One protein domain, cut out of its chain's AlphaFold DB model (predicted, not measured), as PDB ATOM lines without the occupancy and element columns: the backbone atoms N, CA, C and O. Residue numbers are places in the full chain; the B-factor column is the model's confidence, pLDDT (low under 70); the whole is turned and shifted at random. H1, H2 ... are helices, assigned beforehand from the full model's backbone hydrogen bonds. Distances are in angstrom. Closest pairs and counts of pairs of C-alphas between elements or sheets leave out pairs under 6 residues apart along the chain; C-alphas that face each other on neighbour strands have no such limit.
ATOM      1  N   ILE A 554      37.974 -22.838 -20.096       88.56
ATOM      2  CA  ILE A 554      36.937 -23.828 -20.419       88.56
ATOM      3  C   ILE A 554      37.113 -25.071 -19.543       88.56
ATOM      4  O   ILE A 554      38.154 -25.725 -19.566       88.56
ATOM      5  N   GLN A 555      36.041 -25.450 -18.853       84.50
ATOM      6  CA  GLN A 555      35.891 -26.770 -18.257       84.50
ATOM      7  C   GLN A 555      35.559 -27.809 -19.341       84.50
ATOM      8  O   GLN A 555      34.496 -27.749 -19.955       84.50
ATOM      9  N   LEU A 556      36.438 -28.801 -19.525       84.75
ATOM     10  CA  LEU A 556      36.252 -29.944 -20.437       84.75
ATOM     11  C   LEU A 556      36.098 -29.521 -21.921       84.75
ATOM     12  O   LEU A 556      36.711 -28.555 -22.377       84.75
ATOM     13  N   GLY A 557      35.348 -30.292 -22.714       81.50
ATOM     14  CA  GLY A 557      35.170 -30.062 -24.151       81.50
ATOM     15  C   GLY A 557      36.450 -30.235 -24.983       81.50
ATOM     16  O   GLY A 557      37.456 -30.758 -24.515       81.50
ATOM     17  N   THR A 558      36.401 -29.786 -26.241       79.56
ATOM     18  CA  THR A 558      37.449 -30.001 -27.261       79.56
ATOM     19  C   THR A 558      38.834 -29.482 -26.868       79.56
ATOM     20  O   THR A 558      39.823 -30.083 -27.268       79.56
ATOM     21  N   PHE A 559      38.902 -28.384 -26.105       85.88
ATOM     22  CA  PHE A 559      40.160 -27.700 -25.777       85.88
ATOM     23  C   PHE A 559      40.492 -27.666 -24.278       85.88
ATOM     24  O   PHE A 559      41.658 -27.507 -23.964       85.88
ATOM     25  N   GLY A 560      39.524 -27.830 -23.362       85.81
ATOM     26  CA  GLY A 560      39.717 -27.697 -21.903       85.81
ATOM     27  C   GLY A 560      39.769 -29.025 -21.130       85.81
ATOM     28  O   GLY A 560      39.511 -29.073 -19.922       85.81
ATOM     29  N   LEU A 561      40.027 -30.142 -21.820       85.31
ATOM     30  CA  LEU A 561      39.925 -31.489 -21.249       85.31
ATOM     31  C   LEU A 561      41.034 -31.811 -20.230       85.31
ATOM     32  O   LEU A 561      40.751 -32.392 -19.180       85.31
ATOM     33  N   ARG A 562      42.275 -31.383 -20.474       87.00
ATOM     34  CA  ARG A 562      43.390 -31.457 -19.510       87.00
ATOM     35  C   ARG A 562      43.533 -30.104 -18.815       87.00
ATOM     36  O   ARG A 562      43.440 -29.074 -19.471       87.00
ATOM     37  N   TRP A 563      43.771 -30.097 -17.503       87.88
ATOM     38  CA  TRP A 563      44.070 -28.853 -16.791       87.88
ATOM     39  C   TRP A 563      45.304 -28.144 -17.383       87.88
ATOM     40  O   TRP A 563      46.328 -28.796 -17.594       87.88
ATOM     41  N   GLY A 564      45.206 -26.826 -17.595       89.19
ATOM     42  CA  GLY A 564      46.310 -25.956 -18.013       89.19
ATOM     43  C   GLY A 564      46.754 -26.108 -19.471       89.19
ATOM     44  O   GLY A 564      47.848 -25.674 -19.801       89.19
ATOM     45  N   TRP A 565      45.968 -26.753 -20.337       88.38
ATOM     46  CA  TRP A 565      46.345 -27.037 -21.727       88.38
ATOM     47  C   TRP A 565      45.185 -26.762 -22.684       88.38
ATOM     48  O   TRP A 565      44.062 -27.169 -22.410       88.38
ATOM     49  N   ALA A 566      45.479 -26.132 -23.825       89.38
ATOM     50  CA  ALA A 566      44.545 -25.820 -24.902       89.38
ATOM     51  C   ALA A 566      44.855 -26.663 -26.157       89.38
ATOM     52  O   ALA A 566      45.735 -26.328 -26.955       89.38
ATOM     53  N   GLY A 567      44.124 -27.767 -26.345       83.31
ATOM     54  CA  GLY A 567      44.275 -28.660 -27.505       83.31
ATOM     55  C   GLY A 567      43.339 -29.874 -27.467       83.31
ATOM     56  O   GLY A 567      42.838 -30.227 -26.398       83.31
ATOM     57  N   MET A 568      43.132 -30.537 -28.614       76.44
ATOM     58  CA  MET A 568      42.314 -31.759 -28.703       76.44
ATOM     59  C   MET A 568      43.158 -33.036 -28.617       76.44
ATOM     60  O   MET A 568      44.148 -33.218 -29.326       76.44
ATOM     61  N   VAL A 569      42.738 -33.937 -27.734       75.00
ATOM     62  CA  VAL A 569      43.435 -35.184 -27.403       75.00
ATOM     63  C   VAL A 569      43.348 -36.191 -28.551       75.00
ATOM     64  O   VAL A 569      42.271 -36.447 -29.085       75.00
ATOM     65  N   SER A 570      44.488 -36.785 -28.904       71.56
ATOM     66  CA  SER A 570      44.615 -37.685 -30.051       71.56
ATOM     67  C   SER A 570      43.854 -39.011 -29.881       71.56
ATOM     68  O   SER A 570      43.605 -39.508 -28.777       71.56
ATOM     69  N   GLN A 606      46.295 -34.051 -31.250       59.12
ATOM     70  CA  GLN A 606      46.263 -33.967 -32.709       59.12
ATOM     71  C   GLN A 606      46.423 -32.520 -33.160       59.12
ATOM     72  O   GLN A 606      45.747 -31.630 -32.641       59.12
ATOM     73  N   GLU A 607      47.249 -32.320 -34.185       60.94
ATOM     74  CA  GLU A 607      47.067 -31.215 -35.120       60.94
ATOM     75  C   GLU A 607      45.679 -31.376 -35.758       60.94
ATOM     76  O   GLU A 607      45.444 -32.248 -36.593       60.94
ATOM     77  N   LEU A 608      44.726 -30.577 -35.284       65.69
ATOM     78  CA  LEU A 608      43.399 -30.434 -35.877       65.69
ATOM     79  C   LEU A 608      43.449 -29.371 -36.961       65.69
ATOM     80  O   LEU A 608      43.972 -28.301 -36.670       65.69
ATOM     81  N   GLU A 609      42.799 -29.573 -38.111       73.75
ATOM     82  CA  GLU A 609      42.402 -28.444 -38.971       73.75
ATOM     83  C   GLU A 609      41.714 -27.352 -38.129       73.75
ATOM     84  O   GLU A 609      40.962 -27.656 -37.194       73.75
ATOM     85  N   THR A 610      41.960 -26.074 -38.441       79.75
ATOM     86  CA  THR A 610      41.357 -24.969 -37.676       79.75
ATOM     87  C   THR A 610      39.837 -25.089 -37.600       79.75
ATOM     88  O   THR A 610      39.183 -25.323 -38.621       79.75
ATOM     89  N   ILE A 611      39.258 -24.868 -36.417       84.25
ATOM     90  CA  ILE A 611      37.813 -25.034 -36.223       84.25
ATOM     91  C   ILE A 611      36.998 -24.094 -37.118       84.25
ATOM     92  O   ILE A 611      37.450 -23.021 -37.528       84.25
ATOM     93  N   GLN A 612      35.751 -24.484 -37.387       85.44
ATOM     94  CA  GLN A 612      34.825 -23.688 -38.184       85.44
ATOM     95  C   GLN A 612      34.764 -22.233 -37.677       85.44
ATOM     96  O   GLN A 612      34.566 -21.981 -36.489       85.44
ATOM     97  N   HIS A 613      34.918 -21.291 -38.609       89.25
ATOM     98  CA  HIS A 613      34.989 -19.842 -38.381       89.25
ATOM     99  C   HIS A 613      36.234 -19.288 -37.664       89.25
ATOM    100  O   HIS A 613      36.226 -18.110 -37.311       89.25
ATOM    101  N   TYR A 614      37.315 -20.056 -37.498       90.25
ATOM    102  CA  TYR A 614      38.598 -19.490 -37.062       90.25
ATOM    103  C   TYR A 614      39.055 -18.338 -38.000       90.25
ATOM    104  O   TYR A 614      38.848 -18.434 -39.219       90.25
ATOM    105  N   PRO A 615      39.611 -17.226 -37.473       89.56
ATOM    106  CA  PRO A 615      40.005 -16.066 -38.273       89.56
ATOM    107  C   PRO A 615      41.094 -16.400 -39.296       89.56
ATOM    108  O   PRO A 615      42.048 -17.108 -38.998       89.56
ATOM    109  N   LYS A 616      40.953 -15.829 -40.500       86.62
ATOM    110  CA  LYS A 616      41.886 -15.999 -41.635       86.62
ATOM    111  C   LYS A 616      42.610 -14.711 -42.042       86.62
ATOM    112  O   LYS A 616      43.364 -14.710 -43.007       86.62
ATOM    113  N   PHE A 617      42.310 -13.606 -41.360       82.75
ATOM    114  CA  PHE A 617      42.865 -12.277 -41.606       82.75
ATOM    115  C   PHE A 617      42.885 -11.495 -40.292       82.75
ATOM    116  O   PHE A 617      41.930 -11.564 -39.512       82.75
ATOM    117  N   GLU A 618      43.947 -10.729 -40.081       84.81
ATOM    118  CA  GLU A 618      44.031  -9.702 -39.045       84.81
ATOM    119  C   GLU A 618      43.540  -8.350 -39.585       84.81
ATOM    120  O   GLU A 618      43.408  -8.156 -40.796       84.81
ATOM    121  N   VAL A 619      43.237  -7.425 -38.680       81.19
ATOM    122  CA  VAL A 619      42.773  -6.065 -38.975       81.19
ATOM    123  C   VAL A 619      43.903  -5.084 -38.669       81.19
ATOM    124  O   VAL A 619      44.538  -5.199 -37.622       81.19
ATOM    125  N   GLY A 620      44.165  -4.125 -39.562       70.31
ATOM    126  CA  GLY A 620      45.219  -3.117 -39.394       70.31
ATOM    127  C   GLY A 620      46.637  -3.616 -39.699       70.31
ATOM    128  O   GLY A 620      47.589  -2.840 -39.574       70.31
ATOM    129  N   GLY A 621      46.791  -4.890 -40.085       72.88
ATOM    130  CA  GLY A 621      48.055  -5.514 -40.493       72.88
ATOM    131  C   GLY A 621      49.201  -5.219 -39.513       72.88
ATOM    132  O   GLY A 621      49.048  -5.492 -38.324       72.88
ATOM    133  N   PRO A 622      50.307  -4.571 -39.943       71.19
ATOM    134  CA  PRO A 622      51.436  -4.209 -39.075       71.19
ATOM    135  C   PRO A 622      51.128  -3.306 -37.865       71.19
ATOM    136  O   PRO A 622      52.034  -3.044 -37.079       71.19
ATOM    137  N   SER A 623      49.903  -2.784 -37.725       77.38
ATOM    138  CA  SER A 623      49.464  -2.031 -36.538       77.38
ATOM    139  C   SER A 623      48.631  -2.853 -35.540       77.38
ATOM    140  O   SER A 623      48.297  -2.349 -34.466       77.38
ATOM    141  N   SER A 624      48.331  -4.115 -35.867       83.50
ATOM    142  CA  SER A 624      47.747  -5.088 -34.939       83.50
ATOM    143  C   SER A 624      48.751  -5.457 -33.833       83.50
ATOM    144  O   SER A 624      49.954  -5.526 -34.104       83.50
ATOM    145  N   PRO A 625      48.305  -5.738 -32.592       90.06
ATOM    146  CA  PRO A 625      49.135  -6.405 -31.592       90.06
ATOM    147  C   PRO A 625      49.681  -7.732 -32.130       90.06
ATOM    148  O   PRO A 625      49.063  -8.360 -32.989       90.06
ATOM    149  N   ALA A 626      50.807  -8.199 -31.594       89.38
ATOM    150  CA  ALA A 626      51.300  -9.530 -31.926       89.38
ATOM    151  C   ALA A 626      50.270 -10.600 -31.519       89.38
ATOM    152  O   ALA A 626      49.729 -10.567 -30.412       89.38
ATOM    153  N   ALA A 627      50.011 -11.556 -32.412       90.00
ATOM    154  CA  ALA A 627      49.242 -12.741 -32.065       90.00
ATOM    155  C   ALA A 627      50.084 -13.656 -31.151       90.00
ATOM    156  O   ALA A 627      51.268 -13.858 -31.444       90.00
ATOM    157  N   PRO A 628      49.503 -14.251 -30.093       93.81
ATOM    158  CA  PRO A 628      50.205 -15.221 -29.257       93.81
ATOM    159  C   PRO A 628      50.705 -16.421 -30.067       93.81
ATOM    160  O   PRO A 628      50.078 -16.854 -31.040       93.81
ATOM    161  N   SER A 629      51.828 -16.994 -29.624       90.75
ATOM    162  CA  SER A 629      52.457 -18.140 -30.296       90.75
ATOM    163  C   SER A 629      51.483 -19.307 -30.517       90.75
ATOM    164  O   SER A 629      50.701 -19.663 -29.631       90.75
ATOM    165  N   ASP A 630      51.547 -19.899 -31.712       89.12
ATOM    166  CA  ASP A 630      50.690 -20.998 -32.189       89.12
ATOM    167  C   ASP A 630      49.186 -20.657 -32.306       89.12
ATOM    168  O   ASP A 630      48.330 -21.550 -32.324       89.12
ATOM    169  N   ARG A 631      48.837 -19.363 -32.334       91.69
ATOM    170  CA  ARG A 631      47.468 -18.832 -32.482       91.69
ATOM    171  C   ARG A 631      47.435 -17.583 -33.372       91.69
ATOM    172  O   ARG A 631      46.770 -16.595 -33.057       91.69
ATOM    173  N   THR A 632      48.138 -17.626 -34.502       90.56
ATOM    174  CA  THR A 632      48.047 -16.600 -35.555       90.56
ATOM    175  C   THR A 632      46.766 -16.761 -36.391       90.56
ATOM    176  O   THR A 632      45.994 -17.705 -36.204       90.56
ATOM    177  N   VAL A 633      46.524 -15.866 -37.354       88.81
ATOM    178  CA  VAL A 633      45.477 -16.046 -38.389       88.81
ATOM    179  C   VAL A 633      45.926 -16.919 -39.569       88.81
ATOM    180  O   VAL A 633      45.132 -17.193 -40.467       88.81
ATOM    181  N   ASN A 634      47.192 -17.349 -39.568       86.81
ATOM    182  CA  ASN A 634      47.800 -18.177 -40.608       86.81
ATOM    183  C   ASN A 634      47.875 -19.661 -40.212       86.81
ATOM    184  O   ASN A 634      48.346 -20.472 -41.012       86.81
ATOM    185  N   GLU A 635      47.419 -20.030 -39.006       85.19
ATOM    186  CA  GLU A 635      47.352 -21.435 -38.605       85.19
ATOM    187  C   GLU A 635      46.500 -22.222 -39.606       85.19
ATOM    188  O   GLU A 635      45.347 -21.882 -39.870       85.19
ATOM    189  N   THR A 636      47.054 -23.307 -40.141       81.50
ATOM    190  CA  THR A 636      46.262 -24.335 -40.838       81.50
ATOM    191  C   THR A 636      45.753 -25.385 -39.858       81.50
ATOM    192  O   THR A 636      44.676 -25.948 -40.064       81.50
ATOM    193  N   HIS A 637      46.496 -25.595 -38.767       84.00
ATOM    194  CA  HIS A 637      46.185 -26.559 -37.727       84.00
ATOM    195  C   HIS A 637      46.336 -25.948 -36.328       84.00
ATOM    196  O   HIS A 637      47.233 -25.145 -36.081       84.00
ATOM    197  N   HIS A 638      45.482 -26.337 -35.385       80.94
ATOM    198  CA  HIS A 638      45.608 -25.928 -33.988       80.94
ATOM    199  C   HIS A 638      46.681 -26.747 -33.277       80.94
ATOM    200  O   HIS A 638      46.412 -27.849 -32.792       80.94
ATOM    201  N   ILE A 639      47.881 -26.176 -33.169       80.12
ATOM    202  CA  ILE A 639      48.962 -26.781 -32.392       80.12
ATOM    203  C   ILE A 639      48.571 -26.796 -30.892       80.12
ATOM    204  O   ILE A 639      48.021 -25.810 -30.377       80.12
ATOM    205  N   PRO A 640      48.812 -27.901 -30.165       81.69
ATOM    206  CA  PRO A 640      48.449 -28.041 -28.753       81.69
ATOM    207  C   PRO A 640      49.381 -27.216 -27.860       81.69
ATOM    208  O   PRO A 640      50.598 -27.317 -27.988       81.69
ATOM    209  N   LYS A 641      48.828 -26.429 -26.927       87.06
ATOM    210  CA  LYS A 641      49.607 -25.445 -26.154       87.06
ATOM    211  C   LYS A 641      49.363 -25.541 -24.647       87.06
ATOM    212  O   LYS A 641      48.220 -25.694 -24.218       87.06
ATOM    213  N   GLU A 642      50.418 -25.412 -23.843       89.25
ATOM    214  CA  GLU A 642      50.305 -25.183 -22.396       89.25
ATOM    215  C   GLU A 642      49.876 -23.727 -22.138       89.25
ATOM    216  O   GLU A 642      50.437 -22.796 -22.713       89.25
ATOM    217  N   GLN A 643      48.852 -23.525 -21.311       91.62
ATOM    218  CA  GLN A 643      48.281 -22.208 -21.031       91.62
ATOM    219  C   GLN A 643      49.115 -21.476 -19.972       91.62
ATOM    220  O   GLN A 643      49.278 -21.965 -18.852       91.62
ATOM    221  N   SER A 644      49.574 -20.266 -20.301       93.56
ATOM    222  CA  SER A 644      50.143 -19.310 -19.346       93.56
ATOM    223  C   SER A 644      49.272 -18.053 -19.238       93.56
ATOM    224  O   SER A 644      48.488 -17.744 -20.138       93.56
ATOM    225  N   ASN A 645      49.437 -17.315 -18.137       92.88
ATOM    226  CA  ASN A 645      48.780 -16.027 -17.883       92.88
ATOM    227  C   ASN A 645      49.036 -15.037 -19.038       92.88
ATOM    228  O   ASN A 645      48.116 -14.418 -19.564       92.88
ATOM    229  N   GLU A 646      50.301 -14.966 -19.460       93.12
ATOM    230  CA  GLU A 646      50.820 -14.142 -20.554       93.12
ATOM    231  C   GLU A 646      50.179 -14.507 -21.900       93.12
ATOM    232  O   GLU A 646      49.554 -13.657 -22.524       93.12
ATOM    233  N   TRP A 647      50.210 -15.787 -22.292       94.62
ATOM    234  CA  TRP A 647      49.633 -16.270 -23.554       94.62
ATOM    235  C   TRP A 647      48.113 -16.052 -23.629       94.62
ATOM    236  O   TRP A 647      47.576 -15.695 -24.678       94.62
ATOM    237  N   ILE A 648      47.403 -16.215 -22.504       94.56
ATOM    238  CA  ILE A 648      45.978 -15.873 -22.401       94.56
ATOM    239  C   ILE A 648      45.768 -14.362 -22.580       94.56
ATOM    240  O   ILE A 648      44.887 -13.955 -23.340       94.56
ATOM    241  N   ARG A 649      46.573 -13.523 -21.918       94.62
ATOM    242  CA  ARG A 649      46.478 -12.060 -22.011       94.62
ATOM    243  C   ARG A 649      46.778 -11.540 -23.415       94.62
ATOM    244  O   ARG A 649      45.992 -10.742 -23.920       94.62
ATOM    245  N   GLU A 650      47.840 -12.018 -24.061       95.06
ATOM    246  CA  GLU A 650      48.159 -11.727 -25.466       95.06
ATOM    247  C   GLU A 650      46.954 -12.015 -26.374       95.06
ATOM    248  O   GLU A 650      46.514 -11.144 -27.124       95.06
ATOM    249  N   GLY A 651      46.349 -13.203 -26.248       94.94
ATOM    250  CA  GLY A 651      45.185 -13.599 -27.046       94.94
ATOM    251  C   GLY A 651      43.938 -12.756 -26.799       94.94
ATOM    252  O   GLY A 651      43.212 -12.433 -27.740       94.94
ATOM    253  N   LEU A 652      43.696 -12.353 -25.549       95.06
ATOM    254  CA  LEU A 652      42.595 -11.454 -25.193       95.06
ATOM    255  C   LEU A 652      42.804 -10.047 -25.772       95.06
ATOM    256  O   LEU A 652      41.854  -9.472 -26.303       95.06
ATOM    257  N   ILE A 653      44.029  -9.512 -25.724       94.12
ATOM    258  CA  ILE A 653      44.392  -8.211 -26.311       94.12
ATOM    259  C   ILE A 653      44.266  -8.257 -27.840       94.12
ATOM    260  O   ILE A 653      43.618  -7.391 -28.431       94.12
ATOM    261  N   TYR A 654      44.822  -9.290 -28.478       94.31
ATOM    262  CA  TYR A 654      44.775  -9.487 -29.927       94.31
ATOM    263  C   TYR A 654      43.332  -9.604 -30.440       94.31
ATOM    264  O   TYR A 654      42.933  -8.884 -31.362       94.31
ATOM    265  N   ALA A 655      42.507 -10.439 -29.798       94.31
ATOM    266  CA  ALA A 655      41.093 -10.577 -30.142       94.31
ATOM    267  C   ALA A 655      40.298  -9.285 -29.885       94.31
ATOM    268  O   ALA A 655      39.423  -8.937 -30.679       94.31
ATOM    269  N   PHE A 656      40.591  -8.550 -28.806       93.56
ATOM    270  CA  PHE A 656      39.922  -7.281 -28.507       93.56
ATOM    271  C   PHE A 656      40.228  -6.220 -29.567       93.56
ATOM    272  O   PHE A 656      39.307  -5.572 -30.067       93.56
ATOM    273  N   TYR A 657      41.496  -6.082 -29.966       91.25
ATOM    274  CA  TYR A 657      41.911  -5.165 -31.026       91.25
ATOM    275  C   TYR A 657      41.194  -5.477 -32.348       91.25
ATOM    276  O   TYR A 657      40.522  -4.610 -32.903       91.25
ATOM    277  N   ASN A 658      41.242  -6.735 -32.799       90.94
ATOM    278  CA  ASN A 658      40.646  -7.168 -34.069       90.94
ATOM    279  C   ASN A 658      39.101  -7.083 -34.097       90.94
ATOM    280  O   ASN A 658      38.499  -7.022 -35.172       90.94
ATOM    281  N   CYS A 659      38.443  -7.045 -32.934       91.06
ATOM    282  CA  CYS A 659      37.008  -6.768 -32.806       91.06
ATOM    283  C   CYS A 659      36.662  -5.266 -32.799       91.06
ATOM    284  O   CYS A 659      35.569  -4.886 -33.225       91.06
ATOM    285  N   THR A 660      37.545  -4.414 -32.272       87.56
ATOM    286  CA  THR A 660      37.273  -2.986 -32.011       87.56
ATOM    287  C   THR A 660      37.736  -2.074 -33.139       87.56
ATOM    288  O   THR A 660      36.993  -1.182 -33.552       87.56
ATOM    289  N   HIS A 661      38.927  -2.322 -33.674       80.69
ATOM    290  CA  HIS A 661      39.498  -1.593 -34.798       80.69
ATOM    291  C   HIS A 661      38.884  -2.110 -36.104       80.69
ATOM    292  O   HIS A 661      38.396  -3.239 -36.160       80.69
ATOM    293  N   GLY A 662      38.842  -1.283 -37.153       70.00
ATOM    294  CA  GLY A 662      38.247  -1.688 -38.426       70.00
ATOM    295  C   GLY A 662      38.793  -0.943 -39.628       70.00
ATOM    296  O   GLY A 662      38.939   0.275 -39.590       70.00
ATOM    297  N   GLU A 663      39.049  -1.686 -40.699       63.66
ATOM    298  CA  GLU A 663      39.837  -1.225 -41.843       63.66
ATOM    299  C   GLU A 663      39.032  -1.279 -43.149       63.66
ATOM    300  O   GLU A 663      38.343  -2.263 -43.441       63.66
ATOM    301  N   THR A 664      39.080  -0.211 -43.949       54.75
ATOM    302  CA  THR A 664      38.356  -0.113 -45.226       54.75
ATOM    303  C   THR A 664      39.033  -0.949 -46.309       54.75
ATOM    304  O   THR A 664      39.909  -0.470 -47.030       54.75
ATOM    305  N   ARG A 665      38.600  -2.205 -46.451       55.78
ATOM    306  CA  ARG A 665      39.051  -3.104 -47.519       55.78
ATOM    307  C   ARG A 665      38.483  -2.664 -48.871       55.78
ATOM    308  O   ARG A 665      37.276  -2.463 -49.007       55.78
ATOM    309  N   SER A 666      39.330  -2.582 -49.894       46.38
ATOM    310  CA  SER A 666      38.903  -2.305 -51.270       46.38
ATOM    311  C   SER A 666      37.849  -3.324 -51.735       46.38
ATOM    312  O   SER A 666      38.099  -4.526 -51.785       46.38
ATOM    313  N   GLY A 667      36.641  -2.833 -52.034       52.41
ATOM    314  CA  GLY A 667      35.480  -3.654 -52.403       52.41
ATOM    315  C   GLY A 667      34.484  -3.963 -51.271       52.41
ATOM    316  O   GLY A 667      33.443  -4.547 -51.555       52.41
ATOM    317  N   VAL A 668      34.739  -3.551 -50.021       49.91
ATOM    318  CA  VAL A 668      33.793  -3.703 -48.895       49.91
ATOM    319  C   VAL A 668      33.499  -2.331 -48.281       49.91
ATOM    320  O   VAL A 668      34.367  -1.710 -47.677       49.91
ATOM    321  N   GLY A 669      32.263  -1.847 -48.434       43.88
ATOM    322  CA  GLY A 669      31.855  -0.467 -48.113       43.88
ATOM    323  C   GLY A 669      31.763  -0.089 -46.627       43.88
ATOM    324  O   GLY A 669      31.149   0.923 -46.305       43.88
ATOM    325  N   ALA A 670      32.327  -0.888 -45.721       52.38
ATOM    326  CA  ALA A 670      32.406  -0.615 -44.288       52.38
ATOM    327  C   ALA A 670      33.675  -1.262 -43.710       52.38
ATOM    328  O   ALA A 670      34.121  -2.298 -44.206       52.38
ATOM    329  N   GLY A 671      34.253  -0.660 -42.665       62.75
ATOM    330  CA  GLY A 671      35.499  -1.138 -42.060       62.75
ATOM    331  C   GLY A 671      35.372  -2.565 -41.517       62.75
ATOM    332  O   GLY A 671      34.561  -2.813 -40.624       62.75
ATOM    333  N   TYR A 672      36.168  -3.495 -42.047       72.19
ATOM    334  CA  TYR A 672      36.133  -4.908 -41.670       72.19
ATOM    335  C   TYR A 672      36.670  -5.112 -40.248       72.19
ATOM    336  O   TYR A 672      37.704  -4.545 -39.900       72.19
ATOM    337  N   ARG A 673      35.968  -5.926 -39.449       86.50
ATOM    338  CA  ARG A 673      36.309  -6.302 -38.065       86.50
ATOM    339  C   ARG A 673      36.009  -7.783 -37.849       86.50
ATOM    340  O   ARG A 673      35.167  -8.343 -38.556       86.50
ATOM    341  N   TRP A 674      36.613  -8.411 -36.845       90.62
ATOM    342  CA  TRP A 674      36.209  -9.756 -36.434       90.62
ATOM    343  C   TRP A 674      34.763  -9.753 -35.918       90.62
ATOM    344  O   TRP A 674      34.410  -9.069 -34.958       90.62
ATOM    345  N   HIS A 675      33.902 -10.540 -36.563       87.44
ATOM    346  CA  HIS A 675      32.527 -10.744 -36.114       87.44
ATOM    347  C   HIS A 675      32.469 -11.682 -34.903       87.44
ATOM    348  O   HIS A 675      33.366 -12.499 -34.692       87.44
ATOM    349  N   LYS A 676      31.360 -11.619 -34.149       90.56
ATOM    350  CA  LYS A 676      31.165 -12.359 -32.890       90.56
ATOM    351  C   LYS A 676      31.618 -13.825 -32.957       90.56
ATOM    352  O   LYS A 676      32.431 -14.261 -32.150       90.56
ATOM    353  N   TYR A 677      31.123 -14.559 -33.950       90.81
ATOM    354  CA  TYR A 677      31.391 -15.986 -34.124       90.81
ATOM    355  C   TYR A 677      32.860 -16.301 -34.479       90.81
ATOM    356  O   TYR A 677      33.332 -17.387 -34.163       90.81
ATOM    357  N   VAL A 678      33.595 -15.357 -35.083       91.94
ATOM    358  CA  VAL A 678      35.027 -15.500 -35.411       91.94
ATOM    359  C   VAL A 678      35.879 -15.369 -34.151       91.94
ATOM    360  O   VAL A 678      36.704 -16.232 -33.860       91.94
ATOM    361  N   ALA A 679      35.641 -14.320 -33.362       92.69
ATOM    362  CA  ALA A 679      36.369 -14.099 -32.114       92.69
ATOM    363  C   ALA A 679      36.022 -15.150 -31.044       92.69
ATOM    364  O   ALA A 679      36.897 -15.576 -30.296       92.69
ATOM    365  N   GLU A 680      34.775 -15.635 -30.997       93.38
ATOM    366  CA  GLU A 680      34.404 -16.754 -30.118       93.38
ATOM    367  C   GLU A 680      35.040 -18.079 -30.561       93.38
ATOM    368  O   GLU A 680      35.466 -18.846 -29.700       93.38
ATOM    369  N   ALA A 681      35.194 -18.341 -31.867       91.50
ATOM    370  CA  ALA A 681      35.972 -19.484 -32.351       91.50
ATOM    371  C   ALA A 681      37.459 -19.360 -31.961       91.50
ATOM    372  O   ALA A 681      38.034 -20.297 -31.403       91.50
ATOM    373  N   TYR A 682      38.059 -18.184 -32.172       94.00
ATOM    374  CA  TYR A 682      39.437 -17.890 -31.778       94.00
ATOM    375  C   TYR A 682      39.677 -18.135 -30.278       94.00
ATOM    376  O   TYR A 682      40.476 -18.998 -29.910       94.00
ATOM    377  N   LEU A 683      38.921 -17.464 -29.404       93.94
ATOM    378  CA  LEU A 683      39.071 -17.576 -27.948       93.94
ATOM    379  C   LEU A 683      38.733 -18.989 -27.430       93.94
ATOM    380  O   LEU A 683      39.349 -19.469 -26.475       93.94
ATOM    381  N   ARG A 684      37.828 -19.723 -28.096       91.38
ATOM    382  CA  ARG A 684      37.560 -21.138 -27.794       91.38
ATOM    383  C   ARG A 684      38.755 -22.044 -28.108       91.38
ATOM    384  O   ARG A 684      39.017 -22.954 -27.326       91.38
ATOM    385  N   SER A 685      39.509 -21.782 -29.183       91.00
ATOM    386  CA  SER A 685      40.751 -22.515 -29.510       91.00
ATOM    387  C   SER A 685      41.886 -22.280 -28.495       91.00
ATOM    388  O   SER A 685      42.825 -23.075 -28.401       91.00
ATOM    389  N   MET A 686      41.794 -21.195 -27.719       92.69
ATOM    390  CA  MET A 686      42.690 -20.871 -26.603       92.69
ATOM    391  C   MET A 686      42.197 -21.408 -25.249       92.69
ATOM    392  O   MET A 686      42.889 -21.280 -24.241       92.69
ATOM    393  N   GLY A 687      41.014 -22.031 -25.208       91.50
ATOM    394  CA  GLY A 687      40.442 -22.573 -23.979       91.50
ATOM    395  C   GLY A 687      39.877 -21.513 -23.026       91.50
ATOM    396  O   GLY A 687      39.907 -21.741 -21.818       91.50
ATOM    397  N   ILE A 688      39.358 -20.384 -23.531       92.44
ATOM    398  CA  ILE A 688      38.779 -19.291 -22.723       92.44
ATOM    399  C   ILE A 688      37.306 -19.540 -22.356       92.44
ATOM    400  O   ILE A 688      36.479 -19.886 -23.201       92.44
ATOM    401  N   GLY A 689      36.975 -19.359 -21.076       85.75
ATOM    402  CA  GLY A 689      35.677 -19.665 -20.474       85.75
ATOM    403  C   GLY A 689      34.551 -18.678 -20.817       85.75
ATOM    404  O   GLY A 689      34.753 -17.475 -20.984       85.75
ATOM    405  N   GLY A 690      33.316 -19.192 -20.867       80.94
ATOM    406  CA  GLY A 690      32.126 -18.441 -21.296       80.94
ATOM    407  C   GLY A 690      31.647 -17.322 -20.357       80.94
ATOM    408  O   GLY A 690      30.782 -16.539 -20.747       80.94
ATOM    409  N   SER A 691      32.186 -17.223 -19.139       79.69
ATOM    410  CA  SER A 691      31.994 -16.073 -18.245       79.69
ATOM    411  C   SER A 691      32.705 -14.835 -18.798       79.69
ATOM    412  O   SER A 691      32.057 -13.827 -19.077       79.69
ATOM    413  N   LEU A 692      34.014 -14.949 -19.047       88.94
ATOM    414  CA  LEU A 692      34.868 -13.872 -19.548       88.94
ATOM    415  C   LEU A 692      34.422 -13.358 -20.925       88.94
ATOM    416  O   LEU A 692      34.455 -12.153 -21.166       88.94
ATOM    417  N   LEU A 693      33.895 -14.232 -21.791       90.25
ATOM    418  CA  LEU A 693      33.315 -13.824 -23.079       90.25
ATOM    419  C   LEU A 693      32.185 -12.783 -22.930       90.25
ATOM    420  O   LEU A 693      32.027 -11.930 -23.803       90.25
ATOM    421  N   LYS A 694      31.418 -12.790 -21.828       88.31
ATOM    422  CA  LYS A 694      30.374 -11.776 -21.580       88.31
ATOM    423  C   LYS A 694      30.991 -10.399 -21.317       88.31
ATOM    424  O   LYS A 694      30.579  -9.422 -21.943       88.31
ATOM    425  N   SER A 695      31.997 -10.336 -20.443       88.88
ATOM    426  CA  SER A 695      32.713  -9.102 -20.085       88.88
ATOM    427  C   SER A 695      33.530  -8.547 -21.257       88.88
ATOM    428  O   SER A 695      33.506  -7.340 -21.504       88.88
ATOM    429  N   PHE A 696      34.163  -9.429 -22.038       93.31
ATOM    430  CA  PHE A 696      34.812  -9.107 -23.312       93.31
ATOM    431  C   PHE A 696      33.831  -8.417 -24.271       93.31
ATOM    432  O   PHE A 696      34.070  -7.287 -24.695       93.31
ATOM    433  N   TRP A 697      32.673  -9.028 -24.557       92.50
ATOM    434  CA  TRP A 697      31.694  -8.441 -25.481       92.50
ATOM    435  C   TRP A 697      31.036  -7.156 -24.972       92.50
ATOM    436  O   TRP A 697      30.632  -6.329 -25.791       92.50
ATOM    437  N   ALA A 698      30.923  -6.962 -23.656       90.38
ATOM    438  CA  ALA A 698      30.484  -5.688 -23.088       90.38
ATOM    439  C   ALA A 698      31.500  -4.569 -23.381       90.38
ATOM    440  O   ALA A 698      31.122  -3.516 -23.897       90.38
ATOM    441  N   ASN A 699      32.790  -4.828 -23.145       92.00
ATOM    442  CA  ASN A 699      33.857  -3.852 -23.365       92.00
ATOM    443  C   ASN A 699      34.107  -3.576 -24.852       92.00
ATOM    444  O   ASN A 699      34.251  -2.417 -25.230       92.00
ATOM    445  N   VAL A 700      34.043  -4.595 -25.720       91.25
ATOM    446  CA  VAL A 700      34.098  -4.399 -27.179       91.25
ATOM    447  C   VAL A 700      32.985  -3.449 -27.633       91.25
ATOM    448  O   VAL A 700      33.258  -2.493 -28.351       91.25
ATOM    449  N   LYS A 701      31.734  -3.643 -27.186       90.19
ATOM    450  CA  LYS A 701      30.623  -2.740 -27.541       90.19
ATOM    451  C   LYS A 701      30.849  -1.308 -27.048       90.19
ATOM    452  O   LYS A 701      30.595  -0.374 -27.803       90.19
ATOM    453  N   ALA A 702      31.321  -1.137 -25.813       88.38
ATOM    454  CA  ALA A 702      31.585   0.180 -25.234       88.38
ATOM    455  C   ALA A 702      32.727   0.919 -25.959       88.38
ATOM    456  O   ALA A 702      32.600   2.105 -26.264       88.38
ATOM    457  N   ASN A 703      33.803   0.207 -26.308       88.38
ATOM    458  CA  ASN A 703      34.907   0.745 -27.099       88.38
ATOM    459  C   ASN A 703      34.445   1.136 -28.516       88.38
ATOM    460  O   ASN A 703      34.701   2.252 -28.948       88.38
ATOM    461  N   ILE A 704      33.668   0.286 -29.198       85.81
ATOM    462  CA  ILE A 704      33.123   0.590 -30.535       85.81
ATOM    463  C   ILE A 704      32.193   1.815 -30.530       85.81
ATOM    464  O   ILE A 704      32.166   2.547 -31.517       85.81
ATOM    465  N   ALA A 705      31.425   2.029 -29.457       85.19
ATOM    466  CA  ALA A 705      30.496   3.152 -29.356       85.19
ATOM    467  C   ALA A 705      31.196   4.490 -29.057       85.19
ATOM    468  O   ALA A 705      30.898   5.490 -29.705       85.19
ATOM    469  N   ASN A 706      32.109   4.504 -28.078       80.44
ATOM    470  CA  ASN A 706      32.605   5.736 -27.449       80.44
ATOM    471  C   ASN A 706      34.142   5.863 -27.421       80.44
ATOM    472  O   ASN A 706      34.657   6.820 -26.847       80.44
ATOM    473  N   SER A 707      34.888   4.887 -27.953       77.94
ATOM    474  CA  SER A 707      36.355   4.761 -27.831       77.94
ATOM    475  C   SER A 707      36.885   4.777 -26.384       77.94
ATOM    476  O   SER A 707      38.055   5.066 -26.155       77.94
ATOM    477  N   SER A 708      36.028   4.481 -25.398       63.25
ATOM    478  CA  SER A 708      36.256   4.826 -23.985       63.25
ATOM    479  C   SER A 708      36.488   3.643 -23.037       63.25
ATOM    480  O   SER A 708      36.613   3.863 -21.836       63.25
ATOM    481  N   ALA A 709      36.474   2.402 -23.531       65.25
ATOM    482  CA  ALA A 709      36.666   1.198 -22.716       65.25
ATOM    483  C   ALA A 709      38.030   0.560 -23.005       65.25
ATOM    484  O   ALA A 709      38.388   0.388 -24.176       65.25
ATOM    485  N   GLY A 710      38.774   0.242 -21.944       77.19
ATOM    486  CA  GLY A 710      40.124  -0.305 -22.009       77.19
ATOM    487  C   GLY A 710      40.160  -1.834 -21.978       77.19
ATOM    488  O   GLY A 710      39.253  -2.525 -22.445       77.19
ATOM    489  N   LEU A 711      41.245  -2.361 -21.410       87.44
ATOM    490  CA  LEU A 711      41.478  -3.799 -21.221       87.44
ATOM    491  C   LEU A 711      40.944  -4.308 -19.869       87.44
ATOM    492  O   LEU A 711      41.300  -5.397 -19.429       87.44
ATOM    493  N   ASP A 712      40.068  -3.538 -19.225       86.00
ATOM    494  CA  ASP A 712      39.598  -3.723 -17.841       86.00
ATOM    495  C   ASP A 712      38.753  -4.998 -17.639       86.00
ATOM    496  O   ASP A 712      38.417  -5.371 -16.519       86.00
ATOM    497  N   PHE A 713      38.415  -5.688 -18.732       89.56
ATOM    498  CA  PHE A 713      37.781  -7.005 -18.717       89.56
ATOM    499  C   PHE A 713      38.765  -8.161 -18.484       89.56
ATOM    500  O   PHE A 713      38.304  -9.276 -18.241       89.56
ATOM    501  N   ILE A 714      40.081  -7.950 -18.630       91.81
ATOM    502  CA  ILE A 714      41.094  -8.995 -18.436       91.81
ATOM    503  C   ILE A 714      41.255  -9.231 -16.925       91.81
ATOM    504  O   ILE A 714      41.681  -8.309 -16.228       91.81
ATOM    505  N   PRO A 715      40.954 -10.441 -16.407       91.56
ATOM    506  CA  PRO A 715      41.057 -10.726 -14.978       91.56
ATOM    507  C   PRO A 715      42.472 -10.480 -14.450       91.56
ATOM    508  O   PRO A 715      43.445 -10.836 -15.121       91.56
TER     509      PRO A 715
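Overview. This is residues 554 to 570 and 606 to 715 of the 1126 residues of an uncharacterized protein of Thalassiosira oceanica (UniProt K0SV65). Little regular structure: a helical hairpin, H1 and H2, has H3 set beside it so that the three centres make a triangle, and long unnamed stretches fill much of the rest. The printed part has 127 residues with three named helices, H1, H2, H3 in chain order, and no named strand; it is all helix, though named elements hold only 41 residues. It is compact, with a radius of gyration of the C-alphas of 14.5 A and spans of 43 by 31 by 22 A.

Arrangement. Residues 565 to 566 pair antiparallel with 641 to 642. H1, residues 645 to 660, touches H2, residues 676 to 685, in a hairpin at a shallow tilt of 14 degrees, opposite ways; the closest C-alphas, of Ala 655 and Ala 679, are 6.2 A apart. With residues 656 to 660 alone, H1 touches H3, residues 692 to 706, the closest C-alphas being those of Thr 660 and Ile 704, 5.7 A. H2 and H3 are close but not clearly touching. In H1, H2 and H3 every O i to N i+4 pair is within hydrogen-bond range.

Along the chain. H1 begins at C-alpha 645 (48.780, -16.027, -17.883) and is 22.4 A long; H2 is 14.4 A; H3 is 21.3 A and ends at C-alpha 706 (32.605, 5.736, -27.449).

Size, cuts and confidence. Residues 571 to 605 are not printed; C-alphas 570 and 606 are 4.9 A apart across the cut. The link H1 to H2 is long, and its residues 663 to 671 have pLDDT under 70, as do 606 to 608 and 708 to 709.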